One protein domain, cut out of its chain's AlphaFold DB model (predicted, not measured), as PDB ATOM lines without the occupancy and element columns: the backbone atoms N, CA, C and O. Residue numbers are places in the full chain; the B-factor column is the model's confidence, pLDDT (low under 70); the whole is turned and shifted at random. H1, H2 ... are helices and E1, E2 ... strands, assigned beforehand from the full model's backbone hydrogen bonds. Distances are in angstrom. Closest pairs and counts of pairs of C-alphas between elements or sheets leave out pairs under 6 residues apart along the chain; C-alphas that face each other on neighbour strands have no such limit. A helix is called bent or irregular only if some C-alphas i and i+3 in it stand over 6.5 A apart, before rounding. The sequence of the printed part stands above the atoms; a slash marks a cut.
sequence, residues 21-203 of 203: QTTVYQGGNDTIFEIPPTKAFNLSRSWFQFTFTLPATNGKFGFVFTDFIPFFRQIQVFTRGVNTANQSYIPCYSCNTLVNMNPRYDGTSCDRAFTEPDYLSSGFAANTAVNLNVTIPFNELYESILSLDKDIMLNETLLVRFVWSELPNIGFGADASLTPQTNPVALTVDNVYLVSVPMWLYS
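Overview. This is residues 21 to 203 of the 203 residues of an uncharacterized protein of Cavenderia fasciculata (strain SH3) (UniProt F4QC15). Two strongly twisted sheets stand at an angle like an open V: the branched sheet E1 E3 E8 E11 E12, built round the long bent strand E3, and the sheet E2 E9 E5 E6, which comes near the first where E2 and E9 approach E1 and where E2 approaches E12. A small third sheet, E7 E4 E10, lies at one end, near the end of E3 and the start of E8. The printed part has 183 residues and runs E1 to E9, H1, E10 to E12; the class is mostly strand, with under half of the residues in named elements, and the neighbour strands are antiparallel. It is compact, with a radius of gyration of the C-alphas of 17.9 A, and spans 55 by 37 by 22 A.

Along the chain. E3, residues 41 to 54, is 33.3 A long, from C-alpha 41 at (-48.118, -22.015, 5.940) to C-alpha 54 at (-18.560, -36.865, 2.420), and bends by 67 degrees at residue 44. With it go E8, residues 130 to 137, 22.4 A, and E1, E11 and E12, residues 22 to 24, 193 to 196 and 199 to 202. The second sheet has E2, residues 30 to 35, E9, residues 158 to 164, 19.5 A, E5, residues 72 to 79, 20.2 A, and E6, residues 82 to 87. The third has E7, residues 120 to 122, E4, residues 61 to 65, and E10, residues 171 to 174. H1 is residues 167 to 170. C-alpha 202 stands at (-46.870, -26.653, 3.021).

Arrangement. E8 lies on one side of E3, with N 50 and O 134 2.9 A apart; E11 and E12 lie on the other side, with N 51 and O 196 3.0 A and N 47 and O 200 3.0 A apart. E11 runs on into E12 at 28 degrees. E1 is beside E11, N 22 and O 195 at 3.0 A. In the second sheet, N 33 and O 160 are 2.8 A apart, N 76 and O 161 2.8 A, and in the hairpin E5 and E6 N 82 and O 79 3.3 A. The closest C-alphas of E2 and E12, Phe 33 and Met 199, are 7.7 A apart. In the third, N 64 and O 121 are 2.9 A apart and N 63 and O 172 2.8 A. The closest C-alphas of E4 and E8, Gly 62 and Val 130, are 6.3 A apart. H1, too short for an O i to N i+4 pair, is on the third sheet but only grazes it.

Size, cuts and confidence. The C-alphas farthest apart, Asn 155 and Thr 182, are 54.9 A apart. The printed part has no cut. Links E6 to E7, E8 to E9 and E10 to E11 are long. pLDDT is under 70 at 58 residues, among them 81 to 119.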
ATOM      1  N   GLN A  21     -26.080 -24.982  -3.580       74.56
ATOM      2  CA  GLN A  21     -25.037 -25.707  -2.876       74.56
ATOM      3  C   GLN A  21     -24.277 -24.801  -1.899       74.56
ATOM      4  O   GLN A  21     -23.990 -23.650  -2.221       74.56
ATOM      5  N   THR A  22     -23.936 -25.327  -0.721       77.44
ATOM      6  CA  THR A  22     -23.033 -24.688   0.250       77.44
ATOM      7  C   THR A  22     -21.923 -25.647   0.649       77.44
ATOM      8  O   THR A  22     -22.109 -26.864   0.574       77.44
ATOM      9  N   THR A  23     -20.777 -25.107   1.065       77.00
ATOM     10  CA  THR A  23     -19.680 -25.922   1.578       77.00
ATOM     11  C   THR A  23     -19.562 -25.862   3.093       77.00
ATOM     12  O   THR A  23     -19.592 -24.780   3.681       77.00
ATOM     13  N   VAL A  24     -19.346 -27.015   3.726       76.75
ATOM     14  CA  VAL A  24     -19.027 -27.128   5.157       76.75
ATOM     15  C   VAL A  24     -17.512 -27.301   5.328       76.75
ATOM     16  O   VAL A  24     -16.940 -28.221   4.750       76.75
ATOM     17  N   TYR A  25     -16.856 -26.409   6.085       71.12
ATOM     18  CA  TYR A  25     -15.387 -26.406   6.259       71.12
ATOM     19  C   TYR A  25     -14.931 -26.311   7.723       71.12
ATOM     20  O   TYR A  25     -14.213 -27.181   8.200       71.12
ATOM     21  N   GLN A  26     -15.329 -25.257   8.446       69.88
ATOM     22  CA  GLN A  26     -14.900 -24.992   9.835       69.88
ATOM     23  C   GLN A  26     -16.086 -24.924  10.813       69.88
ATOM     24  O   GLN A  26     -15.942 -24.499  11.956       69.88
ATOM     25  N   GLY A  27     -17.279 -25.317  10.350       70.88
ATOM     26  CA  GLY A  27     -18.533 -24.997  11.025       70.88
ATOM     27  C   GLY A  27     -18.818 -23.492  11.038       70.88
ATOM     28  O   GLY A  27     -17.990 -22.666  10.660       70.88
ATOM     29  N   GLY A  28     -20.030 -23.110  11.430       73.75
ATOM     30  CA  GLY A  28     -20.438 -21.702  11.508       73.75
ATOM     31  C   GLY A  28     -20.883 -21.078  10.183       73.75
ATOM     32  O   GLY A  28     -21.606 -20.086  10.219       73.75
ATOM     33  N   ASN A  29     -20.535 -21.689   9.048       81.62
ATOM     34  CA  ASN A  29     -21.164 -21.412   7.757       81.62
ATOM     35  C   ASN A  29     -22.680 -21.595   7.900       81.62
ATOM     36  O   ASN A  29     -23.125 -22.505   8.607       81.62
ATOM     37  N   ASP A  30     -23.473 -20.773   7.225       83.50
ATOM     38  CA  ASP A  30     -24.920 -20.789   7.369       83.50
ATOM     39  C   ASP A  30     -25.665 -20.922   6.038       83.50
ATOM     40  O   ASP A  30     -25.146 -20.711   4.943       83.50
ATOM     41  N   THR A  31     -26.911 -21.367   6.131       85.88
ATOM     42  CA  THR A  31     -27.845 -21.449   5.010       85.88
ATOM     43  C   THR A  31     -29.160 -20.854   5.462       85.88
ATOM     44  O   THR A  31     -29.770 -21.338   6.413       85.88
ATOM     45  N   ILE A  32     -29.561 -19.766   4.808       87.88
ATOM     46  CA  ILE A  32     -30.715 -18.960   5.198       87.88
ATOM     47  C   ILE A  32     -31.805 -19.102   4.144       87.88
ATOM     48  O   ILE A  32     -31.537 -18.935   2.955       87.88
ATOM     49  N   PHE A  33     -33.033 -19.346   4.587       89.62
ATOM     50  CA  PHE A  33     -34.229 -19.385   3.757       89.62
ATOM     51  C   PHE A  33     -35.176 -18.243   4.115       89.62
ATOM     52  O   PHE A  33     -35.343 -17.908   5.288       89.62
ATOM     53  N   GLU A  34     -35.822 -17.674   3.097       89.38
ATOM     54  CA  GLU A  34     -36.869 -16.663   3.243       89.38
ATOM     55  C   GLU A  34     -38.244 -17.305   3.070       89.38
ATOM     56  O   GLU A  34     -38.589 -17.767   1.985       89.38
ATOM     57  N   ILE A  35     -39.044 -17.307   4.137       89.19
ATOM     58  CA  ILE A  35     -40.458 -17.675   4.084       89.19
ATOM     59  C   ILE A  35     -41.261 -16.384   3.870       89.19
ATOM     60  O   ILE A  35     -41.311 -15.535   4.769       89.19
ATOM     61  N   PRO A  36     -41.862 -16.187   2.683       87.62
ATOM     62  CA  PRO A  36     -42.542 -14.942   2.354       87.62
ATOM     63  C   PRO A  36     -43.905 -14.847   3.059       87.62
ATOM     64  O   PRO A  36     -44.609 -15.849   3.131       87.62
ATOM     65  N   PRO A  37     -44.373 -13.656   3.472       87.69
ATOM     66  CA  PRO A  37     -45.676 -13.471   4.127       87.69
ATOM     67  C   PRO A  37     -46.856 -13.476   3.129       87.69
ATOM     68  O   PRO A  37     -47.807 -12.712   3.256       87.69
ATOM     69  N   THR A  38     -46.768 -14.279   2.067       85.00
ATOM     70  CA  THR A  38     -47.693 -14.224   0.914       85.00
ATOM     71  C   THR A  38     -48.920 -15.114   1.070       85.00
ATOM     72  O   THR A  38     -49.957 -14.830   0.477       85.00
ATOM     73  N   LYS A  39     -48.803 -16.181   1.860       87.12
ATOM     74  CA  LYS A  39     -49.866 -17.141   2.153       87.12
ATOM     75  C   LYS A  39     -49.665 -17.726   3.547       87.12
ATOM     76  O   LYS A  39     -48.613 -17.532   4.157       87.12
ATOM     77  N   ALA A  40     -50.694 -18.392   4.057       89.38
ATOM     78  CA  ALA A  40     -50.574 -19.139   5.297       89.38
ATOM     79  C   ALA A  40     -49.756 -20.412   5.048       89.38
ATOM     80  O   ALA A  40     -49.886 -21.027   3.993       89.38
ATOM     81  N   PHE A  41     -48.919 -20.795   6.009       90.19
ATOM     82  CA  PHE A  41     -48.118 -22.015   5.940       90.19
ATOM     83  C   PHE A  41     -48.381 -22.890   7.158       90.19
ATOM     84  O   PHE A  41     -48.420 -22.383   8.281       90.19
ATOM     85  N   ASN A  42     -48.481 -24.203   6.957       92.06
ATOM     86  CA  ASN A  42     -48.381 -25.164   8.049       92.06
ATOM     87  C   ASN A  42     -46.929 -25.633   8.158       92.06
ATOM     88  O   ASN A  42     -46.462 -26.495   7.403       92.06
ATOM     89  N   LEU A  43     -46.199 -25.042   9.101       89.75
ATOM     90  CA  LEU A  43     -44.778 -25.329   9.256       89.75
ATOM     91  C   LEU A  43     -44.542 -26.759   9.747       89.75
ATOM     92  O   LEU A  43     -43.602 -27.377   9.270       89.75
ATOM     93  N   SER A  44     -45.432 -27.348  10.554       90.25
ATOM     94  CA  SER A  44     -45.259 -28.735  11.023       90.25
ATOM     95  C   SER A  44     -45.289 -29.780   9.900       90.25
ATOM     96  O   SER A  44     -44.705 -30.852  10.031       90.25
ATOM     97  N   ARG A  45     -45.940 -29.463   8.772       90.94
ATOM     98  CA  ARG A  45     -46.018 -30.320   7.573       90.94
ATOM     99  C   ARG A  45     -44.939 -30.010   6.538       90.94
ATOM    100  O   ARG A  45     -44.939 -30.598   5.458       90.94
ATOM    101  N   SER A  46     -44.067 -29.062   6.856       90.62
ATOM    102  CA  SER A  46     -42.948 -28.625   6.031       90.62
ATOM    103  C   SER A  46     -41.673 -29.371   6.441       90.62
ATOM    104  O   SER A  46     -41.590 -29.938   7.534       90.62
ATOM    105  N   TRP A  47     -40.668 -29.394   5.568       88.06
ATOM    106  CA  TRP A  47     -39.389 -30.030   5.876       88.06
ATOM    107  C   TRP A  47     -38.223 -29.353   5.171       88.06
ATOM    108  O   TRP A  47     -38.356 -28.773   4.091       88.06
ATOM    109  N   PHE A  48     -37.045 -29.481   5.769       86.44
ATOM    110  CA  PHE A  48     -35.786 -29.163   5.115       86.44
ATOM    111  C   PHE A  48     -35.118 -30.457   4.660       86.44
ATOM    112  O   PHE A  48     -34.928 -31.369   5.456       86.44
ATOM    113  N   GLN A  49     -34.767 -30.555   3.383       83.75
ATOM    114  CA  GLN A  49     -34.070 -31.715   2.841       83.75
ATOM    115  C   GLN A  49     -32.711 -31.284   2.302       83.75
ATOM    116  O   GLN A  49     -32.578 -30.161   1.828       83.75
ATOM    117  N   PHE A  50     -31.716 -32.170   2.372       81.81
ATOM    118  CA  PHE A  50     -30.429 -31.990   1.709       81.81
ATOM    119  C   PHE A  50     -29.678 -33.282   1.436       81.81
ATOM    120  O   PHE A  50     -29.858 -34.288   2.117       81.81
ATOM    121  N   THR A  51     -28.808 -33.235   0.429       81.50
ATOM    122  CA  THR A  51     -27.785 -34.260   0.215       81.50
ATOM    123  C   THR A  51     -26.474 -33.765   0.800       81.50
ATOM    124  O   THR A  51     -25.975 -32.732   0.368       81.50
ATOM    125  N   PHE A  52     -25.924 -34.499   1.764       81.00
ATOM    126  CA  PHE A  52     -24.591 -34.286   2.311       81.00
ATOM    127  C   PHE A  52     -23.615 -35.269   1.673       81.00
ATOM    128  O   PHE A  52     -23.783 -36.485   1.791       81.00
ATOM    129  N   THR A  53     -22.590 -34.745   1.010       82.38
ATOM    130  CA  THR A  53     -21.531 -35.563   0.412       82.38
ATOM    131  C   THR A  53     -20.274 -35.495   1.260       82.38
ATOM    132  O   THR A  53     -19.639 -34.446   1.310       82.38
ATOM    133  N   LEU A  54     -19.885 -36.625   1.855       80.56
ATOM    134  CA  LEU A  54     -18.560 -36.865   2.420       80.56
ATOM    135  C   LEU A  54     -17.585 -37.261   1.305       80.56
ATOM    136  O   LEU A  54     -17.751 -38.340   0.732       80.56
ATOM    137  N   PRO A  55     -16.586 -36.423   0.959       81.25
ATOM    138  CA  PRO A  55     -15.609 -36.751  -0.074       81.25
ATOM    139  C   PRO A  55     -14.798 -38.007   0.249       81.25
ATOM    140  O   PRO A  55     -14.642 -38.403   1.407       81.25
ATOM    141  N   ALA A  56     -14.243 -38.621  -0.797       83.69
ATOM    142  CA  ALA A  56     -13.351 -39.762  -0.654       83.69
ATOM    143  C   ALA A  56     -12.157 -39.403   0.244       83.69
ATOM    144  O   ALA A  56     -11.391 -38.490  -0.055       83.69
ATOM    145  N   THR A  57     -11.990 -40.147   1.334       78.50
ATOM    146  CA  THR A  57     -10.814 -40.038   2.201       78.50
ATOM    147  C   THR A  57      -9.780 -41.071   1.750       78.50
ATOM    148  O   THR A  57     -10.112 -42.248   1.595       78.50
ATOM    149  N   ASN A  58      -8.538 -40.642   1.513       84.88
ATOM    150  CA  ASN A  58      -7.505 -41.457   0.865       84.88
ATOM    151  C   ASN A  58      -7.270 -42.801   1.579       84.88
ATOM    152  O   ASN A  58      -6.728 -42.842   2.682       84.88
ATOM    153  N   GLY A  59      -7.678 -43.898   0.936       84.88
ATOM    154  CA  GLY A  59      -7.539 -45.258   1.466       84.88
ATOM    155  C   GLY A  59      -8.435 -45.588   2.667       84.88
ATOM    156  O   GLY A  59      -8.260 -46.646   3.262       84.88
ATOM    157  N   LYS A  60      -9.392 -44.722   3.021       86.69
ATOM    158  CA  LYS A  60     -10.290 -44.893   4.173       86.69
ATOM    159  C   LYS A  60     -11.742 -45.041   3.728       86.69
ATOM    160  O   LYS A  60     -12.148 -44.510   2.695       86.69
ATOM    161  N   PHE A  61     -12.533 -45.733   4.534       85.88
ATOM    162  CA  PHE A  61     -13.989 -45.697   4.485       85.88
ATOM    163  C   PHE A  61     -14.481 -44.449   5.215       85.88
ATOM    164  O   PHE A  61     -13.980 -44.133   6.294       85.88
ATOM    165  N   GLY A  62     -15.445 -43.741   4.631       82.62
ATOM    166  CA  GLY A  62     -16.097 -42.609   5.282       82.62
ATOM    167  C   GLY A  62     -17.151 -43.075   6.283       82.62
ATOM    168  O   GLY A  62     -17.976 -43.919   5.937       82.62
ATOM    169  N   PHE A  63     -17.124 -42.517   7.488       80.50
ATOM    170  CA  PHE A  63     -18.106 -42.713   8.549       80.50
ATOM    171  C   PHE A  63     -18.786 -41.387   8.865       80.50
ATOM    172  O   PHE A  63     -18.120 -40.353   8.952       80.50
ATOM    173  N   VAL A  64     -20.100 -41.420   9.061       79.88
ATOM    174  CA  VAL A  64     -20.894 -40.262   9.473       79.88
ATOM    175  C   VAL A  64     -21.684 -40.634  10.714       79.88
ATOM    176  O   VAL A  64     -22.275 -41.714  10.763       79.88
ATOM    177  N   PHE A  65     -21.683 -39.742  11.702       78.06
ATOM    178  CA  PHE A  65     -22.532 -39.888  12.874       78.06
ATOM    179  C   PHE A  65     -23.992 -39.761  12.442       78.06
ATOM    180  O   PHE A  65     -24.377 -38.840  11.720       78.06
ATOM    181  N   THR A  66     -24.810 -40.728  12.817       72.62
ATOM    182  CA  THR A  66     -26.235 -40.748  12.454       72.62
ATOM    183  C   THR A  66     -27.136 -40.569  13.664       72.62
ATOM    184  O   THR A  66     -28.339 -40.342  13.507       72.62
ATOM    185  N   ASP A  67     -26.555 -40.573  14.861       62.66
ATOM    186  CA  ASP A  67     -27.235 -40.169  16.065       62.66
ATOM    187  C   ASP A  67     -27.312 -38.637  16.094       62.66
ATOM    188  O   ASP A  67     -26.364 -37.918  15.788       62.66
ATOM    189  N   PHE A  68     -28.484 -38.108  16.440       58.31
ATOM    190  CA  PHE A  68     -28.598 -36.714  16.872       58.31
ATOM    191  C   PHE A  68     -28.338 -35.576  15.826       58.31
ATOM    192  O   PHE A  68     -28.024 -34.463  16.230       58.31
ATOM    193  N   ILE A  69     -28.556 -35.780  14.508       65.75
ATOM    194  CA  ILE A  69     -28.336 -34.787  13.410       65.75
ATOM    195  C   ILE A  69     -27.056 -33.963  13.645       65.75
ATOM    196  O   ILE A  69     -27.119 -32.779  13.991       65.75
ATOM    197  N   PRO A  70     -25.868 -34.527  13.384       74.12
ATOM    198  CA  PRO A  70     -24.617 -33.822  13.656       74.12
ATOM    199  C   PRO A  70     -24.376 -32.617  12.735       74.12
ATOM    200  O   PRO A  70     -23.441 -31.844  12.937       74.12
ATOM    201  N   PHE A  71     -25.185 -32.464  11.684       79.81
ATOM    202  CA  PHE A  71     -24.985 -31.482  10.624       79.81
ATOM    203  C   PHE A  71     -25.172 -30.039  11.083       79.81
ATOM    204  O   PHE A  71     -24.553 -29.144  10.508       79.81
ATOM    205  N   PHE A  72     -25.996 -29.800  12.106       80.75
ATOM    206  CA  PHE A  72     -26.301 -28.453  12.576       80.75
ATOM    207  C   PHE A  72     -25.874 -28.276  14.014       80.75
ATOM    208  O   PHE A  72     -26.161 -29.095  14.877       80.75
ATOM    209  N   ARG A  73     -25.251 -27.133  14.281       79.81
ATOM    210  CA  ARG A  73     -25.011 -26.676  15.651       79.81
ATOM    211  C   ARG A  73     -26.124 -25.764  16.162       79.81
ATOM    212  O   ARG A  73     -26.208 -25.512  17.357       79.81
ATOM    213  N   GLN A  74     -26.918 -25.190  15.252       81.75
ATOM    214  CA  GLN A  74     -27.966 -24.235  15.595       81.75
ATOM    215  C   GLN A  74     -28.986 -24.072  14.462       81.75
ATOM    216  O   GLN A  74     -28.608 -24.031  13.288       81.75
ATOM    217  N   ILE A  75     -30.257 -23.879  14.830       83.44
ATOM    218  CA  ILE A  75     -31.329 -23.443  13.930       83.44
ATOM    219  C   ILE A  75     -31.878 -22.116  14.464       83.44
ATOM    220  O   ILE A  75     -32.352 -22.028  15.593       83.44
ATOM    221  N   GLN A  76     -31.798 -21.048  13.680       84.44
ATOM    222  CA  GLN A  76     -32.285 -19.729  14.085       84.44
ATOM    223  C   GLN A  76     -33.537 -19.376  13.296       84.44
ATOM    224  O   GLN A  76     -33.580 -19.550  12.078       84.44
ATOM    225  N   VAL A  77     -34.530 -18.832  13.996       85.31
ATOM    226  CA  VAL A  77     -35.758 -18.315  13.396       85.31
ATOM    227  C   VAL A  77     -35.889 -16.854  13.803       85.31
ATOM    228  O   VAL A  77     -35.954 -16.536  14.990       85.31
ATOM    229  N   PHE A  78     -35.865 -15.956  12.824       84.44
ATOM    230  CA  PHE A  78     -35.839 -14.514  13.069       84.44
ATOM    231  C   PHE A  78     -36.534 -13.748  11.951       84.44
ATOM    232  O   PHE A  78     -36.758 -14.272  10.864       84.44
ATOM    233  N   THR A  79     -36.886 -12.495  12.206       82.62
ATOM    234  CA  THR A  79     -37.396 -11.594  11.170       82.62
ATOM    235  C   THR A  79     -36.327 -10.569  10.814       82.62
ATOM    236  O   THR A  79     -35.334 -10.411  11.526       82.62
ATOM    237  N   ARG A  80     -36.476  -9.874   9.681       71.00
ATOM    238  CA  ARG A  80     -35.432  -8.982   9.140       71.00
ATOM    239  C   ARG A  80     -35.012  -7.833  10.074       71.00
ATOM    240  O   ARG A  80     -33.984  -7.214   9.812       71.00
ATOM    241  N   GLY A  81     -35.766  -7.548  11.138       59.19
ATOM    242  CA  GLY A  81     -35.469  -6.475  12.091       59.19
ATOM    243  C   GLY A  81     -34.927  -6.916  13.455       59.19
ATOM    244  O   GLY A  81     -34.287  -6.106  14.121       59.19
ATOM    245  N   VAL A  82     -35.175  -8.154  13.902       58.53
ATOM    246  CA  VAL A  82     -34.859  -8.595  15.273       58.53
ATOM    247  C   VAL A  82     -34.616 -10.110  15.309       58.53
ATOM    248  O   VAL A  82     -35.453 -10.892  14.860       58.53
ATOM    249  N   ASN A  83     -33.496 -10.537  15.911       54.69
ATOM    250  CA  ASN A  83     -33.294 -11.931  16.327       54.69
ATOM    251  C   ASN A  83     -34.253 -12.234  17.485       54.69
ATOM    252  O   ASN A  83     -33.959 -11.918  18.636       54.69
ATOM    253  N   THR A  84     -35.425 -12.779  17.178       55.81
ATOM    254  CA  THR A  84     -36.499 -12.979  18.158       55.81
ATOM    255  C   THR A  84     -36.363 -14.278  18.951       55.81
ATOM    256  O   THR A  84     -36.864 -14.335  20.072       55.81
ATOM    257  N   ALA A  85     -35.649 -15.290  18.443       57.31
ATOM    258  CA  ALA A  85     -35.335 -16.501  19.198       57.31
ATOM    259  C   ALA A  85     -34.120 -17.258  18.630       57.31
ATOM    260  O   ALA A  85     -34.046 -17.555  17.438       57.31
ATOM    261  N   ASN A  86     -33.193 -17.642  19.511       56.12
ATOM    262  CA  ASN A  86     -32.204 -18.679  19.225       56.12
ATOM    263  C   ASN A  86     -32.739 -19.989  19.793       56.12
ATOM    264  O   ASN A  86     -32.879 -20.103  21.009       56.12
ATOM    265  N   GLN A  87     -33.008 -20.970  18.939       50.78
ATOM    266  CA  GLN A  87     -33.308 -22.321  19.393       50.78
ATOM    267  C   GLN A  87     -32.127 -23.232  19.031       50.78
ATOM    268  O   GLN A  87     -31.626 -23.231  17.909       50.78
ATOM    269  N   SER A  88     -31.597 -23.954  20.015       46.00
ATOM    270  CA  SER A  88     -30.510 -24.909  19.803       46.00
ATOM    271  C   SER A  88     -31.101 -26.298  19.948       46.00
ATOM    272  O   SER A  88     -31.423 -26.709  21.058       46.00
ATOM    273  N   TYR A  89     -31.263 -26.997  18.829       48.06
ATOM    274  CA  TYR A  89     -31.753 -28.369  18.809       48.06
ATOM    275  C   TYR A  89     -30.647 -29.293  18.333       48.06
ATOM    276  O   TYR A  89     -29.972 -28.996  17.350       48.06
ATOM    277  N   ILE A  90     -30.521 -30.425  19.016       46.34
ATOM    278  CA  ILE A  90     -29.767 -31.583  18.554       46.34
ATOM    279  C   ILE A  90     -30.804 -32.715  18.368       46.34
ATOM    280  O   ILE A  90     -31.074 -33.459  19.311       46.34
ATOM    281  N   PRO A  91     -31.524 -32.763  17.236       46.94
ATOM    282  CA  PRO A  91     -32.610 -33.734  17.017       46.94
ATOM    283  C   PRO A  91     -32.067 -35.146  16.741       46.94
ATOM    284  O   PRO A  91     -31.074 -35.266  16.050       46.94
ATOM    285  N   CYS A  92     -32.707 -36.223  17.219       48.62
ATOM    286  CA  CYS A  92     -32.317 -37.613  16.907       48.62
ATOM    287  C   CYS A  92     -33.169 -38.225  15.794       48.62
ATOM    288  O   CYS A  92     -34.390 -38.134  15.838       48.62
ATOM    289  N   TYR A  93     -32.527 -38.917  14.847       47.47
ATOM    290  CA  TYR A  93     -33.218 -39.821  13.928       47.47
ATOM    291  C   TYR A  93     -33.195 -41.264  14.434       47.47
ATOM    292  O   TYR A  93     -32.282 -41.687  15.146       47.47
ATOM    293  N   SER A  94     -34.203 -42.030  14.020       43.84
ATOM    294  CA  SER A  94     -34.218 -43.493  14.110       43.84
ATOM    295  C   SER A  94     -33.401 -44.111  12.966       43.84
ATOM    296  O   SER A  94     -33.335 -43.543  11.873       43.84
ATOM    297  N   CYS A  95     -32.757 -45.263  13.203       48.19
ATOM    298  CA  CYS A  95     -32.017 -45.964  12.150       48.19
ATOM    299  C   CYS A  95     -32.948 -46.418  11.013       48.19
ATOM    300  O   CYS A  95     -34.040 -46.923  11.257       48.19
ATOM    301  N   ASN A  96     -32.498 -46.303   9.759       48.47
ATOM    302  CA  ASN A  96     -33.151 -46.927   8.594       48.47
ATOM    303  C   ASN A  96     -32.320 -48.107   8.049       48.47
ATOM    304  O   ASN A  96     -32.307 -48.399   6.854       48.47
ATOM    305  N   THR A  97     -31.556 -48.755   8.926       53.81
ATOM    306  CA  THR A  97     -30.569 -49.781   8.582       53.81
ATOM    307  C   THR A  97     -30.920 -51.115   9.250       53.81
ATOM    308  O   THR A  97     -31.561 -51.181  10.301       53.81
ATOM    309  N   LEU A  98     -30.555 -52.218   8.584       52.72
ATOM    310  CA  LEU A  98     -30.710 -53.578   9.114       52.72
ATOM    311  C   LEU A  98     -29.754 -53.803  10.296       52.72
ATOM    312  O   LEU A  98     -28.706 -53.171  10.371       52.72
ATOM    313  N   VAL A  99     -30.062 -54.776  11.160       52.03
ATOM    314  CA  VAL A  99     -29.324 -55.045  12.415       52.03
ATOM    315  C   VAL A  99     -27.806 -55.163  12.250       52.03
ATOM    316  O   VAL A  99     -27.033 -54.652  13.055       52.03
ATOM    317  N   ASN A 100     -27.366 -55.793  11.163       55.69
ATOM    318  CA  ASN A 100     -25.948 -56.045  10.900       55.69
ATOM    319  C   ASN A 100     -25.224 -54.843  10.264       55.69
ATOM    320  O   ASN A 100     -24.025 -54.922  10.011       55.69
ATOM    321  N   MET A 101     -25.953 -53.767   9.961       56.09
ATOM    322  CA  MET A 101     -25.446 -52.526   9.365       56.09
ATOM    323  C   MET A 101     -25.518 -51.332  10.331       56.09
ATOM    324  O   MET A 101     -25.156 -50.237   9.928       56.09
ATOM    325  N   ASN A 102     -25.935 -51.558  11.583       59.06
ATOM    326  CA  ASN A 102     -25.908 -50.588  12.684       59.06
ATOM    327  C   ASN A 102     -25.146 -51.191  13.886       59.06
ATOM    328  O   ASN A 102     -25.764 -51.614  14.870       59.06
ATOM    329  N   PRO A 103     -23.812 -51.365  13.787       60.09
ATOM    330  CA  PRO A 103     -23.019 -51.806  14.924       60.09
ATOM    331  C   PRO A 103     -22.946 -50.691  15.979       60.09
ATOM    332  O   PRO A 103     -22.668 -49.533  15.672       60.09
ATOM    333  N   ARG A 104     -23.156 -51.053  17.246       62.59
ATOM    334  CA  ARG A 104     -22.952 -50.171  18.401       62.59
ATOM    335  C   ARG A 104     -21.478 -49.765  18.515       62.59
ATOM    336  O   ARG A 104     -20.592 -50.381  17.922       62.59
ATOM    337  N   TYR A 105     -21.196 -48.751  19.337       60.97
ATOM    338  CA  TYR A 105     -19.830 -48.252  19.571       60.97
ATOM    339  C   TYR A 105     -18.850 -49.325  20.092       60.97
ATOM    340  O   TYR A 105     -17.636 -49.163  19.984       60.97
ATOM    341  N   ASP A 106     -19.364 -50.419  20.656       66.25
ATOM    342  CA  ASP A 106     -18.606 -51.572  21.146       66.25
ATOM    343  C   ASP A 106     -18.471 -52.711  20.109       66.25
ATOM    344  O   ASP A 106     -17.892 -53.755  20.408       66.25
ATOM    345  N   GLY A 107     -18.970 -52.515  18.883       64.50
ATOM    346  CA  GLY A 107     -18.931 -53.493  17.794       64.50
ATOM    347  C   GLY A 107     -20.007 -54.577  17.873       64.50
ATOM    348  O   GLY A 107     -19.993 -55.501  17.057       64.50
ATOM    349  N   THR A 108     -20.936 -54.492  18.830       68.94
ATOM    350  CA  THR A 108     -22.083 -55.407  18.911       68.94
ATOM    351  C   THR A 108     -23.187 -54.995  17.937       68.94
ATOM    352  O   THR A 108     -23.332 -53.823  17.600       68.94
ATOM    353  N   SER A 109     -23.965 -55.956  17.435       67.75
ATOM    354  CA  SER A 109     -25.138 -55.650  16.608       67.75
ATOM    355  C   SER A 109     -26.226 -54.971  17.444       67.75
ATOM    356  O   SER A 109     -26.343 -55.244  18.638       67.75
ATOM    357  N   CYS A 110     -27.037 -54.106  16.831       62.91
ATOM    358  CA  CYS A 110     -28.185 -53.525  17.522       62.91
ATOM    359  C   CYS A 110     -29.221 -54.608  17.889       62.91
ATOM    360  O   CYS A 110     -29.375 -55.609  17.186       62.91
ATOM    361  N   ASP A 111     -29.945 -54.437  18.998       61.12
ATOM    362  CA  ASP A 111     -30.873 -55.481  19.466       61.12
ATOM    363  C   ASP A 111     -32.202 -55.444  18.691       61.12
ATOM    364  O   ASP A 111     -32.955 -56.424  18.676       61.12
ATOM    365  N   ARG A 112     -32.516 -54.316  18.035       57.72
ATOM    366  CA  ARG A 112     -33.735 -54.130  17.237       57.72
ATOM    367  C   ARG A 112     -33.468 -53.357  15.948       57.72
ATOM    368  O   ARG A 112     -33.042 -52.204  15.976       57.72
ATOM    369  N   ALA A 113     -33.828 -53.968  14.821       57.50
ATOM    370  CA  ALA A 113     -33.846 -53.309  13.517       57.50
ATOM    371  C   ALA A 113     -34.782 -52.086  13.537       57.50
ATOM    372  O   ALA A 113     -35.878 -52.172  14.093       57.50
ATOM    373  N   PHE A 114     -34.393 -50.987  12.886       55.66
ATOM    374  CA  PHE A 114     -35.239 -49.813  12.590       55.66
ATOM    375  C   PHE A 114     -35.769 -48.988  13.779       55.66
ATOM    376  O   PHE A 114     -36.387 -47.947  13.571       55.66
ATOM    377  N   THR A 115     -35.566 -49.425  15.025       55.00
ATOM    378  CA  THR A 115     -36.078 -48.721  16.220       55.00
ATOM    379  C   THR A 115     -34.992 -48.210  17.157       55.00
ATOM    380  O   THR A 115     -35.288 -47.414  18.042       55.00
ATOM    381  N   GLU A 116     -33.752 -48.669  16.993       55.34
ATOM    382  CA  GLU A 116     -32.611 -48.099  17.714       55.34
ATOM    383  C   GLU A 116     -32.033 -46.910  16.930       55.34
ATOM    384  O   GLU A 116     -32.165 -46.866  15.704       55.34
ATOM    385  N   PRO A 117     -31.424 -45.914  17.591       58.91
ATOM    386  CA  PRO A 117     -30.601 -44.930  16.898       58.91
ATOM    387  C   PRO A 117     -29.494 -45.643  16.109       58.91
ATOM    388  O   PRO A 117     -28.896 -46.600  16.605       58.91
ATOM    389  N   ASP A 118     -29.247 -45.211  14.872       63.19
ATOM    390  CA  ASP A 118     -28.014 -45.586  14.178       63.19
ATOM    391  C   ASP A 118     -26.937 -44.655  14.691       63.19
ATOM    392  O   ASP A 118     -27.110 -43.442  14.595       63.19
ATOM    393  N   TYR A 119     -25.854 -45.182  15.243       67.44
ATOM    394  CA  TYR A 119     -24.779 -44.327  15.737       67.44
ATOM    395  C   TYR A 119     -23.826 -43.931  14.605       67.44
ATOM    396  O   TYR A 119     -23.280 -42.828  14.622       67.44
ATOM    397  N   LEU A 120     -23.630 -44.806  13.611       71.69
ATOM    398  CA  LEU A 120     -22.596 -44.655  12.592       71.69
ATOM    399  C   LEU A 120     -23.006 -45.306  11.266       71.69
ATOM    400  O   LEU A 120     -23.031 -46.529  11.146       71.69
ATOM    401  N   SER A 121     -23.152 -44.495  10.218       75.06
ATOM    402  CA  SER A 121     -23.270 -44.988   8.841       75.06
ATOM    403  C   SER A 121     -21.912 -44.970   8.141       75.06
ATOM    404  O   SER A 121     -21.214 -43.954   8.156       75.06
ATOM    405  N   SER A 122     -21.560 -46.063   7.457       78.06
ATOM    406  CA  SER A 122     -20.303 -46.203   6.712       78.06
ATOM    407  C   SER A 122     -20.500 -46.260   5.195       78.06
ATOM    408  O   SER A 122     -21.540 -46.672   4.681       78.06
ATOM    409  N   GLY A 123     -19.479 -45.834   4.452       76.88
ATOM    410  CA  GLY A 123     -19.395 -46.054   3.012       76.88
ATOM    411  C   GLY A 123     -19.145 -47.524   2.659       76.88
ATOM    412  O   GLY A 123     -18.491 -48.257   3.396       76.88
ATOM    413  N   PHE A 124     -19.600 -47.949   1.477       78.06
ATOM    414  CA  PHE A 124     -19.444 -49.336   1.009       78.06
ATOM    415  C   PHE A 124     -18.027 -49.692   0.528       78.06
ATOM    416  O   PHE A 124     -17.704 -50.872   0.398       78.06
ATOM    417  N   ALA A 125     -17.179 -48.699   0.248       83.81
ATOM    418  CA  ALA A 125     -15.824 -48.894  -0.264       83.81
ATOM    419  C   ALA A 125     -14.863 -47.824   0.273       83.81
ATOM    420  O   ALA A 125     -15.252 -46.674   0.495       83.81
ATOM    421  N   ALA A 126     -13.595 -48.204   0.450       86.88
ATOM    422  CA  ALA A 126     -12.533 -47.260   0.765       86.88
ATOM    423  C   ALA A 126     -12.322 -46.281  -0.399       86.88
ATOM    424  O   ALA A 126     -12.570 -46.617  -1.560       86.88
ATOM    425  N   ASN A 127     -11.841 -45.074  -0.092       87.81
ATOM    426  CA  ASN A 127     -11.540 -44.037  -1.080       87.81
ATOM    427  C   ASN A 127     -12.726 -43.707  -2.011       87.81
ATOM    428  O   ASN A 127     -12.547 -43.406  -3.189       87.81
ATOM    429  N   THR A 128     -13.948 -43.794  -1.485       85.12
ATOM    430  CA  THR A 128     -15.188 -43.500  -2.210       85.12
ATOM    431  C   THR A 128     -15.990 -42.467  -1.430       85.12
ATOM    432  O   THR A 128     -15.996 -42.488  -0.200       85.12
ATOM    433  N   ALA A 129     -16.647 -41.547  -2.138       84.38
ATOM    434  CA  ALA A 129     -17.510 -40.558  -1.506       84.38
ATOM    435  C   ALA A 129     -18.769 -41.216  -0.917       84.38
ATOM    436  O   ALA A 129     -19.343 -42.128  -1.518       84.38
ATOM    437  N   VAL A 130     -19.217 -40.728   0.237       79.50
ATOM    438  CA  VAL A 130     -20.442 -41.177   0.908       79.50
ATOM    439  C   VAL A 130     -21.492 -40.084   0.774       79.50
ATOM    440  O   VAL A 130     -21.259 -38.950   1.176       79.50
ATOM    441  N   ASN A 131     -22.646 -40.419   0.202       80.56
ATOM    442  CA  ASN A 131     -23.759 -39.486   0.041       80.56
ATOM    443  C   ASN A 131     -24.880 -39.854   1.005       80.56
ATOM    444  O   ASN A 131     -25.356 -40.989   0.998       80.56
ATOM    445  N   LEU A 132     -25.326 -38.877   1.786       78.69
ATOM    446  CA  LEU A 132     -26.433 -39.011   2.721       78.69
ATOM    447  C   LEU A 132     -27.555 -38.074   2.310       78.69
ATOM    448  O   LEU A 132     -27.349 -36.870   2.195       78.69
ATOM    449  N   ASN A 133     -28.747 -38.627   2.109       79.19
ATOM    450  CA  ASN A 133     -29.950 -37.839   1.879       79.19
ATOM    451  C   ASN A 133     -30.665 -37.656   3.214       79.19
ATOM    452  O   ASN A 133     -31.204 -38.611   3.769       79.19
ATOM    453  N   VAL A 134     -30.652 -36.431   3.724       79.06
ATOM    454  CA  VAL A 134     -31.189 -36.059   5.030       79.06
ATOM    455  C   VAL A 134     -32.486 -35.290   4.822       79.06
ATOM    456  O   VAL A 134     -32.549 -34.391   3.988       79.06
ATOM    457  N   THR A 135     -33.528 -35.642   5.572       82.88
ATOM    458  CA  THR A 135     -34.814 -34.931   5.570       82.88
ATOM    459  C   THR A 135     -35.198 -34.616   7.001       82.88
ATOM    460  O   THR A 135     -35.456 -35.548   7.749       82.88
ATOM    461  N   ILE A 136     -35.243 -33.329   7.344       81.75
ATOM    462  CA  ILE A 136     -35.637 -32.796   8.649       81.75
ATOM    463  C   ILE A 136     -37.087 -32.341   8.589       81.75
ATOM    464  O   ILE A 136     -37.365 -31.257   8.061       81.75
ATOM    465  N   PRO A 137     -38.023 -33.135   9.118       86.50
ATOM    466  CA  PRO A 137     -39.401 -32.712   9.207       86.50
ATOM    467  C   PRO A 137     -39.549 -31.738  10.386       86.50
ATOM    468  O   PRO A 137     -38.980 -31.907  11.465       86.50
ATOM    469  N   PHE A 138     -40.266 -30.642  10.169       86.75
ATOM    470  CA  PHE A 138     -40.325 -29.546  11.141       86.75
ATOM    471  C   PHE A 138     -41.180 -29.862  12.374       86.75
ATOM    472  O   PHE A 138     -40.953 -29.282  13.436       86.75
ATOM    473  N   ASN A 139     -42.104 -30.821  12.278       84.75
ATOM    474  CA  ASN A 139     -42.843 -31.359  13.424       84.75
ATOM    475  C   ASN A 139     -41.945 -32.023  14.483       84.75
ATOM    476  O   ASN A 139     -42.350 -32.088  15.640       84.75
ATOM    477  N   GLU A 140     -40.747 -32.488  14.121       83.12
ATOM    478  CA  GLU A 140     -39.797 -33.103  15.062       83.12
ATOM    479  C   GLU A 140     -38.943 -32.070  15.817       83.12
ATOM    480  O   GLU A 140     -38.264 -32.407  16.789       83.12
ATOM    481  N   LEU A 141     -39.001 -30.792  15.428       80.62
ATOM    482  CA  LEU A 141     -38.331 -29.692  16.126       80.62
ATOM    483  C   LEU A 141     -39.213 -29.180  17.270       80.62
ATOM    484  O   LEU A 141     -39.762 -28.079  17.208       80.62
ATOM    485  N   TYR A 142     -39.395 -30.013  18.298       80.81
ATOM    486  CA  TYR A 142     -40.294 -29.735  19.420       80.81
ATOM    487  C   TYR A 142     -40.028 -28.379  20.079       80.81
ATOM    488  O   TYR A 142     -38.897 -27.902  20.152       80.81
ATOM    489  N   GLU A 143     -41.094 -27.756  20.584       82.31
ATOM    490  CA  GLU A 143     -41.037 -26.434  21.230       82.31
ATOM    491  C   GLU A 143     -40.577 -25.303  20.283       82.31
ATOM    492  O   GLU A 143     -40.183 -24.217  20.712       82.31
ATOM    493  N   SER A 144     -40.664 -25.537  18.972       80.00
ATOM    494  CA  SER A 144     -40.420 -24.545  17.928       80.00
ATOM    495  C   SER A 144     -41.715 -24.085  17.269       80.00
ATOM    496  O   SER A 144     -42.662 -24.864  17.133       80.00
ATOM    497  N   ILE A 145     -41.722 -22.856  16.739       82.62
ATOM    498  CA  ILE A 145     -42.749 -22.401  15.785       82.62
ATOM    499  C   ILE A 145     -42.837 -23.326  14.560       82.62
ATOM    500  O   ILE A 145     -43.905 -23.463  13.970       82.62
ATOM    501  N   LEU A 146     -41.732 -24.002  14.224       85.75
ATOM    502  CA  LEU A 146     -41.659 -24.979  13.142       85.75
ATOM    503  C   LEU A 146     -42.507 -26.231  13.431       85.75
ATOM    504  O   LEU A 146     -43.067 -26.807  12.506       85.75
ATOM    505  N   SER A 147     -42.688 -26.606  14.701       87.50
ATOM    506  CA  SER A 147     -43.460 -27.797  15.093       87.50
ATOM    507  C   SER A 147     -44.967 -27.571  15.241       87.50
ATOM    508  O   SER A 147     -45.713 -28.510  15.522       87.50
ATOM    509  N   LEU A 148     -45.443 -26.337  15.065       88.00
ATOM    510  CA  LEU A 148     -46.841 -25.998  15.302       88.00
ATOM    511  C   LEU A 148     -47.736 -26.494  14.153       88.00
ATOM    512  O   LEU A 148     -47.665 -25.971  13.042       88.00
ATOM    513  N   ASP A 149     -48.623 -27.458  14.432       91.88
ATOM    514  CA  ASP A 149     -49.637 -27.936  13.472       91.88
ATOM    515  C   ASP A 149     -50.825 -26.976  13.393       91.88
ATOM    516  O   ASP A 149     -51.932 -27.242  13.867       91.88
ATOM    517  N   LYS A 150     -50.547 -25.791  12.847       88.94
ATOM    518  CA  LYS A 150     -51.528 -24.757  12.524       88.94
ATOM    519  C   LYS A 150     -51.101 -24.027  11.264       88.94
ATOM    520  O   LYS A 150     -49.911 -23.871  11.003       88.94
ATOM    521  N   ASP A 151     -52.088 -23.506  10.550       89.00
ATOM    522  CA  ASP A 151     -51.844 -22.576   9.457       89.00
ATOM    523  C   ASP A 151     -51.463 -21.213  10.048       89.00
ATOM    524  O   ASP A 151     -52.253 -20.568  10.744       89.00
ATOM    525  N   ILE A 152     -50.224 -20.793   9.806       87.19
ATOM    526  CA  ILE A 152     -49.662 -19.542  10.310       87.19
ATOM    527  C   ILE A 152     -49.584 -18.550   9.155       87.19
ATOM    528  O   ILE A 152     -48.902 -18.793   8.160       87.19
ATOM    529  N   MET A 153     -50.249 -17.405   9.307       88.31
ATOM    530  CA  MET A 153     -50.044 -16.247   8.441       88.31
ATOM    531  C   MET A 153     -48.972 -15.349   9.057       88.31
ATOM    532  O   MET A 153     -49.086 -14.936  10.212       88.31
ATOM    533  N   LEU A 154     -47.928 -15.055   8.289       85.31
ATOM    534  CA  LEU A 154     -46.828 -14.202   8.727       85.31
ATOM    535  C   LEU A 154     -47.129 -12.740   8.374       85.31
ATOM    536  O   LEU A 154     -47.629 -12.452   7.290       85.31
ATOM    537  N   ASN A 155     -46.788 -11.811   9.268       85.31
ATOM    538  CA  ASN A 155     -46.936 -10.369   9.018       85.31
ATOM    539  C   ASN A 155     -45.726  -9.768   8.282       85.31
ATOM    540  O   ASN A 155     -45.811  -8.682   7.717       85.31
ATOM    541  N   GLU A 156     -44.595 -10.470   8.307       86.44
ATOM    542  CA  GLU A 156     -43.351 -10.104   7.638       86.44
ATOM    543  C   GLU A 156     -42.585 -11.367   7.225       86.44
ATOM    544  O   GLU A 156     -42.930 -12.473   7.640       86.44
ATOM    545  N   THR A 157     -41.551 -11.214   6.394       87.94
ATOM    546  CA  THR A 157     -40.711 -12.341   5.970       87.94
ATOM    547  C   THR A 157     -40.016 -12.975   7.171       87.94
ATOM    548  O   THR A 157     -39.246 -12.313   7.874       87.94
ATOM    549  N   LEU A 158     -40.248 -14.274   7.356       87.25
ATOM    550  CA  LEU A 158     -39.556 -15.082   8.349       87.25
ATOM    551  C   LEU A 158     -38.279 -15.657   7.730       87.25
ATOM    552  O   LEU A 158     -38.298 -16.188   6.621       87.25
ATOM    553  N   LEU A 159     -37.172 -15.544   8.450       88.00
ATOM    554  CA  LEU A 159     -35.882 -16.106   8.086       88.00
ATOM    555  C   LEU A 159     -35.634 -17.356   8.919       88.00
ATOM    556  O   LEU A 159     -35.686 -17.309  10.149       88.00
ATOM    557  N   VAL A 160     -35.340 -18.462   8.241       87.56
ATOM    558  CA  VAL A 160     -34.895 -19.708   8.872       87.56
ATOM    559  C   VAL A 160     -33.443 -19.927   8.484       87.56
ATOM    560  O   VAL A 160     -33.134 -20.094   7.305       87.56
ATOM    561  N   ARG A 161     -32.541 -19.897   9.463       86.88
ATOM    562  CA  ARG A 161     -31.106 -20.115   9.266       86.88
ATOM    563  C   ARG A 161     -30.682 -21.426   9.899       86.88
ATOM    564  O   ARG A 161     -30.845 -21.623  11.099       86.88
ATOM    565  N   PHE A 162     -30.026 -22.255   9.106       85.31
ATOM    566  CA  PHE A 162     -29.322 -23.444   9.557       85.31
ATOM    567  C   PHE A 162     -27.832 -23.130   9.647       85.31
ATOM    568  O   PHE A 162     -27.243 -22.678   8.666       85.31
ATOM    569  N   VAL A 163     -27.228 -23.335  10.818       85.31
ATOM    570  CA  VAL A 163     -25.788 -23.137  11.030       85.31
ATOM    571  C   VAL A 163     -25.109 -24.497  11.052       85.31
ATOM    572  O   VAL A 163     -25.384 -25.317  11.933       85.31
ATOM    573  N   TRP A 164     -24.217 -24.723  10.094       84.44
ATOM    574  CA  TRP A 164     -23.526 -25.995   9.928       84.44
ATOM    575  C   TRP A 164     -22.543 -26.248  11.074       84.44
ATOM    576  O   TRP A 164     -21.870 -25.331  11.565       84.44
ATOM    577  N   SER A 165     -22.475 -27.502  11.509       81.25
ATOM    578  CA  SER A 165     -21.486 -27.979  12.471       81.25
ATOM    579  C   SER A 165     -20.097 -28.069  11.834       81.25
ATOM    580  O   SER A 165     -19.932 -27.990  10.615       81.25
ATOM    581  N   GLU A 166     -19.077 -28.199  12.670       80.56
ATOM    582  CA  GLU A 166     -17.714 -28.474  12.219       80.56
ATOM    583  C   GLU A 166     -17.571 -29.923  11.734       80.56
ATOM    584  O   GLU A 166     -18.260 -30.827  12.204       80.56
ATOM    585  N   LEU A 167     -16.651 -30.153  10.797       79.50
ATOM    586  CA  LEU A 167     -16.476 -31.456  10.150       79.50
ATOM    587  C   LEU A 167     -16.187 -32.620  11.113       79.50
ATOM    588  O   LEU A 167     -16.778 -33.683  10.914       79.50
ATOM    589  N   PRO A 168     -15.367 -32.454  12.172       78.31
ATOM    590  CA  PRO A 168     -15.130 -33.523  13.143       78.31
ATOM    591  C   PRO A 168     -16.381 -33.969  13.906       78.31
ATOM    592  O   PRO A 168     -16.435 -35.111  14.347       78.31
ATOM    593  N   ASN A 169     -17.389 -33.100  14.036       78.56
ATOM    594  CA  ASN A 169     -18.650 -33.452  14.691       78.56
ATOM    595  C   ASN A 169     -19.597 -34.202  13.754       78.56
ATOM    596  O   ASN A 169     -20.568 -34.772  14.230       78.56
ATOM    597  N   ILE A 170     -19.334 -34.194  12.442       80.38
ATOM    598  CA  ILE A 170     -20.174 -34.844  11.431       80.38
ATOM    599  C   ILE A 170     -19.680 -36.254  11.118       80.38
ATOM    600  O   ILE A 170     -20.492 -37.161  10.958       80.38
ATOM    601  N   GLY A 171     -18.368 -36.478  11.063       81.00
ATOM    602  CA  GLY A 171     -17.842 -37.801  10.749       81.00
ATOM    603  C   GLY A 171     -16.323 -37.908  10.790       81.00
ATOM    604  O   GLY A 171     -15.621 -37.006  11.248       81.00
ATOM    605  N   PHE A 172     -15.813 -39.031  10.287       83.94
ATOM    606  CA  PHE A 172     -14.385 -39.362  10.216       83.94
ATOM    607  C   PHE A 172     -14.117 -40.439   9.151       83.94
ATOM    608  O   PHE A 172     -15.039 -41.040   8.610       83.94
ATOM    609  N   GLY A 173     -12.848 -40.691   8.829       84.62
ATOM    610  CA  GLY A 173     -12.428 -41.815   7.984       84.62
ATOM    611  C   GLY A 173     -11.749 -42.926   8.793       84.62
ATOM    612  O   GLY A 173     -10.980 -42.618   9.698       84.62
ATOM    613  N   ALA A 174     -11.968 -44.203   8.463       86.19
ATOM    614  CA  ALA A 174     -11.278 -45.343   9.097       86.19
ATOM    615  C   ALA A 174     -10.941 -46.477   8.103       86.19
ATOM    616  O   ALA A 174     -11.445 -46.499   6.983       86.19
ATOM    617  N   ASP A 175     -10.062 -47.410   8.486       84.56
ATOM    618  CA  ASP A 175      -9.506 -48.438   7.577       84.56
ATOM    619  C   ASP A 175     -10.464 -49.595   7.221       84.56
ATOM    620  O   ASP A 175     -10.187 -50.352   6.293       84.56
ATOM    621  N   ALA A 176     -11.585 -49.755   7.928       76.06
ATOM    622  CA  ALA A 176     -12.528 -50.855   7.708       76.06
ATOM    623  C   ALA A 176     -13.981 -50.372   7.785       76.06
ATOM    624  O   ALA A 176     -14.283 -49.506   8.594       76.06
ATOM    625  N   SER A 177     -14.876 -50.951   6.974       68.50
ATOM    626  CA  SER A 177     -16.286 -50.532   6.837       68.50
ATOM    627  C   SER A 177     -17.212 -50.946   7.983       68.50
ATOM    628  O   SER A 177     -18.206 -50.268   8.224       68.50
ATOM    629  N   LEU A 178     -16.920 -52.060   8.666       66.00
ATOM    630  CA  LEU A 178     -17.776 -52.622   9.727       66.00
ATOM    631  C   LEU A 178     -17.230 -52.388  11.140       66.00
ATOM    632  O   LEU A 178     -17.960 -52.522  12.115       66.00
ATOM    633  N   THR A 179     -15.946 -52.047  11.257       65.50
ATOM    634  CA  THR A 179     -15.275 -51.814  12.538       65.50
ATOM    635  C   THR A 179     -14.395 -50.566  12.421       65.50
ATOM    636  O   THR A 179     -13.299 -50.654  11.863       65.50
ATOM    637  N   PRO A 180     -14.804 -49.408  12.965       63.28
ATOM    638  CA  PRO A 180     -14.044 -48.156  12.850       63.28
ATOM    639  C   PRO A 180     -12.705 -48.152  13.622       63.28
ATOM    640  O   PRO A 180     -12.021 -47.136  13.679       63.28
ATOM    641  N   GLN A 181     -12.311 -49.277  14.230       60.44
ATOM    642  CA  GLN A 181     -11.292 -49.362  15.281       60.44
ATOM    643  C   GLN A 181      -9.843 -49.141  14.821       60.44
ATOM    644  O   GLN A 181      -8.978 -48.917  15.666       60.44
ATOM    645  N   THR A 182      -9.546 -49.178  13.519       63.97
ATOM    646  CA  THR A 182      -8.157 -49.056  13.042       63.97
ATOM    647  C   THR A 182      -7.921 -47.679  12.417       63.97
ATOM    648  O   THR A 182      -8.539 -47.331  11.411       63.97
ATOM    649  N   ASN A 183      -7.031 -46.897  13.042       76.56
ATOM    650  CA  ASN A 183      -6.539 -45.583  12.601       76.56
ATOM    651  C   ASN A 183      -7.631 -44.601  12.117       76.56
ATOM    652  O   ASN A 183      -7.621 -44.230  10.932       76.56
ATOM    653  N   PRO A 184      -8.557 -44.171  12.997       80.56
ATOM    654  CA  PRO A 184      -9.522 -43.136  12.654       80.56
ATOM    655  C   PRO A 184      -8.808 -41.810  12.353       80.56
ATOM    656  O   PRO A 184      -7.867 -41.419  13.045       80.56
ATOM    657  N   VAL A 185      -9.260 -41.116  11.312       83.81
ATOM    658  CA  VAL A 185      -8.738 -39.819  10.871       83.81
ATOM    659  C   VAL A 185      -9.892 -38.828  10.807       83.81
ATOM    660  O   VAL A 185     -10.893 -39.082  10.137       83.81
ATOM    661  N   ALA A 186      -9.752 -37.697  11.497       79.56
ATOM    662  CA  ALA A 186     -10.744 -36.628  11.460       79.56
ATOM    663  C   ALA A 186     -10.889 -36.056  10.044       79.56
ATOM    664  O   ALA A 186      -9.921 -35.961   9.288       79.56
ATOM    665  N   LEU A 187     -12.105 -35.640   9.700       77.50
ATOM    666  CA  LEU A 187     -12.369 -34.935   8.453       77.50
ATOM    667  C   LEU A 187     -11.696 -33.555   8.491       77.50
ATOM    668  O   LEU A 187     -11.869 -32.804   9.450       77.50
ATOM    669  N   THR A 188     -10.932 -33.223   7.451       70.12
ATOM    670  CA  THR A 188     -10.229 -31.937   7.323       70.12
ATOM    671  C   THR A 188     -10.847 -31.073   6.227       70.12
ATOM    672  O   THR A 188     -11.682 -31.526   5.448       70.12
ATOM    673  N   VAL A 189     -10.414 -29.813   6.157       61.81
ATOM    674  CA  VAL A 189     -10.878 -28.804   5.186       61.81
ATOM    675  C   VAL A 189     -10.613 -29.219   3.728       61.81
ATOM    676  O   VAL A 189     -11.331 -28.784   2.831       61.81
ATOM    677  N   ASP A 190      -9.634 -30.101   3.496       57.22
ATOM    678  CA  ASP A 190      -9.331 -30.676   2.176       57.22
ATOM    679  C   ASP A 190     -10.470 -31.577   1.653       57.22
ATOM    680  O   ASP A 190     -10.573 -31.831   0.452       57.22
ATOM    681  N   ASN A 191     -11.376 -31.997   2.545       58.34
ATOM    682  CA  ASN A 191     -12.627 -32.663   2.220       58.34
ATOM    683  C   ASN A 191     -13.744 -31.604   2.193       58.34
ATOM    684  O   ASN A 191     -14.340 -31.271   3.203       58.34
ATOM    685  N   VAL A 192     -14.020 -31.029   1.029       57.34
ATOM    686  CA  VAL A 192     -15.100 -30.051   0.790       57.34
ATOM    687  C   VAL A 192     -16.454 -30.781   0.760       57.34
ATOM    688  O   VAL A 192     -16.691 -31.571  -0.152       57.34
ATOM    689  N   TYR A 193     -17.369 -30.509   1.691       64.31
ATOM    690  CA  TYR A 193     -18.694 -31.154   1.719       64.31
ATOM    691  C   TYR A 193     -19.730 -30.273   1.058       64.31
ATOM    692  O   TYR A 193     -19.936 -29.150   1.509       64.31
ATOM    693  N   LEU A 194     -20.400 -30.775   0.028       58.97
ATOM    694  CA  LEU A 194     -21.488 -30.049  -0.611       58.97
ATOM    695  C   LEU A 194     -22.812 -30.441   0.023       58.97
ATOM    696  O   LEU A 194     -23.110 -31.622   0.201       58.97
ATOM    697  N   VAL A 195     -23.598 -29.421   0.332       65.75
ATOM    698  CA  VAL A 195     -24.996 -29.552   0.717       65.75
ATOM    699  C   VAL A 195     -25.820 -28.900  -0.365       65.75
ATOM    700  O   VAL A 195     -25.736 -27.689  -0.527       65.75
ATOM    701  N   SER A 196     -26.634 -29.680  -1.063       63.34
ATOM    702  CA  SER A 196     -27.658 -29.177  -1.982       63.34
ATOM    703  C   SER A 196     -29.046 -29.457  -1.422       63.34
ATOM    704  O   SER A 196     -29.136 -30.444  -0.695       63.34
ATOM    705  N   VAL A 197     -30.071 -28.649  -1.778       68.31
ATOM    706  CA  VAL A 197     -31.536 -28.965  -1.882       68.31
ATOM    707  C   VAL A 197     -32.451 -27.841  -1.324       68.31
ATOM    708  O   VAL A 197     -32.013 -27.014  -0.519       68.31
ATOM    709  N   PRO A 198     -33.717 -27.764  -1.792       76.81
ATOM    710  CA  PRO A 198     -34.768 -26.876  -1.276       76.81
ATOM    711  C   PRO A 198     -35.330 -27.219   0.118       76.81
ATOM    712  O   PRO A 198     -35.401 -28.371   0.544       76.81
ATOM    713  N   MET A 199     -35.868 -26.196   0.779       86.88
ATOM    714  CA  MET A 199     -36.838 -26.340   1.865       86.88
ATOM    715  C   MET A 199     -38.248 -26.425   1.271       86.88
ATOM    716  O   MET A 199     -38.611 -25.612   0.423       86.88
ATOM    717  N   TRP A 200     -39.052 -27.387   1.707       88.75
ATOM    718  CA  TRP A 200     -40.413 -27.591   1.217       88.75
ATOM    719  C   TRP A 200     -41.417 -27.066   2.228       88.75
ATOM    720  O   TRP A 200     -41.455 -27.535   3.364       88.75
ATOM    721  N   LEU A 201     -42.230 -26.100   1.807       90.12
ATOM    722  CA  LEU A 201     -43.251 -25.472   2.635       90.12
ATOM    723  C   LEU A 201     -44.644 -25.943   2.233       90.12
ATOM    724  O   LEU A 201     -44.978 -25.919   1.049       90.12
ATOM    725  N   TYR A 202     -45.458 -26.321   3.213       90.69
ATOM    726  CA  TYR A 202     -46.870 -26.653   3.021       90.69
ATOM    727  C   TYR A 202     -47.738 -25.410   3.218       90.69
ATOM    728  O   TYR A 202     -47.652 -24.765   4.267       90.69
ATOM    729  N   SER A 203     -48.567 -25.076   2.230       86.88
ATOM    730  CA  SER A 203     -49.417 -23.871   2.215       86.88
ATOM    731  C   SER A 203     -50.687 -24.064   1.421       86.88
ATOM    732  O   SER A 203     -50.547 -24.710   0.360       86.88
TER     733      SER A 203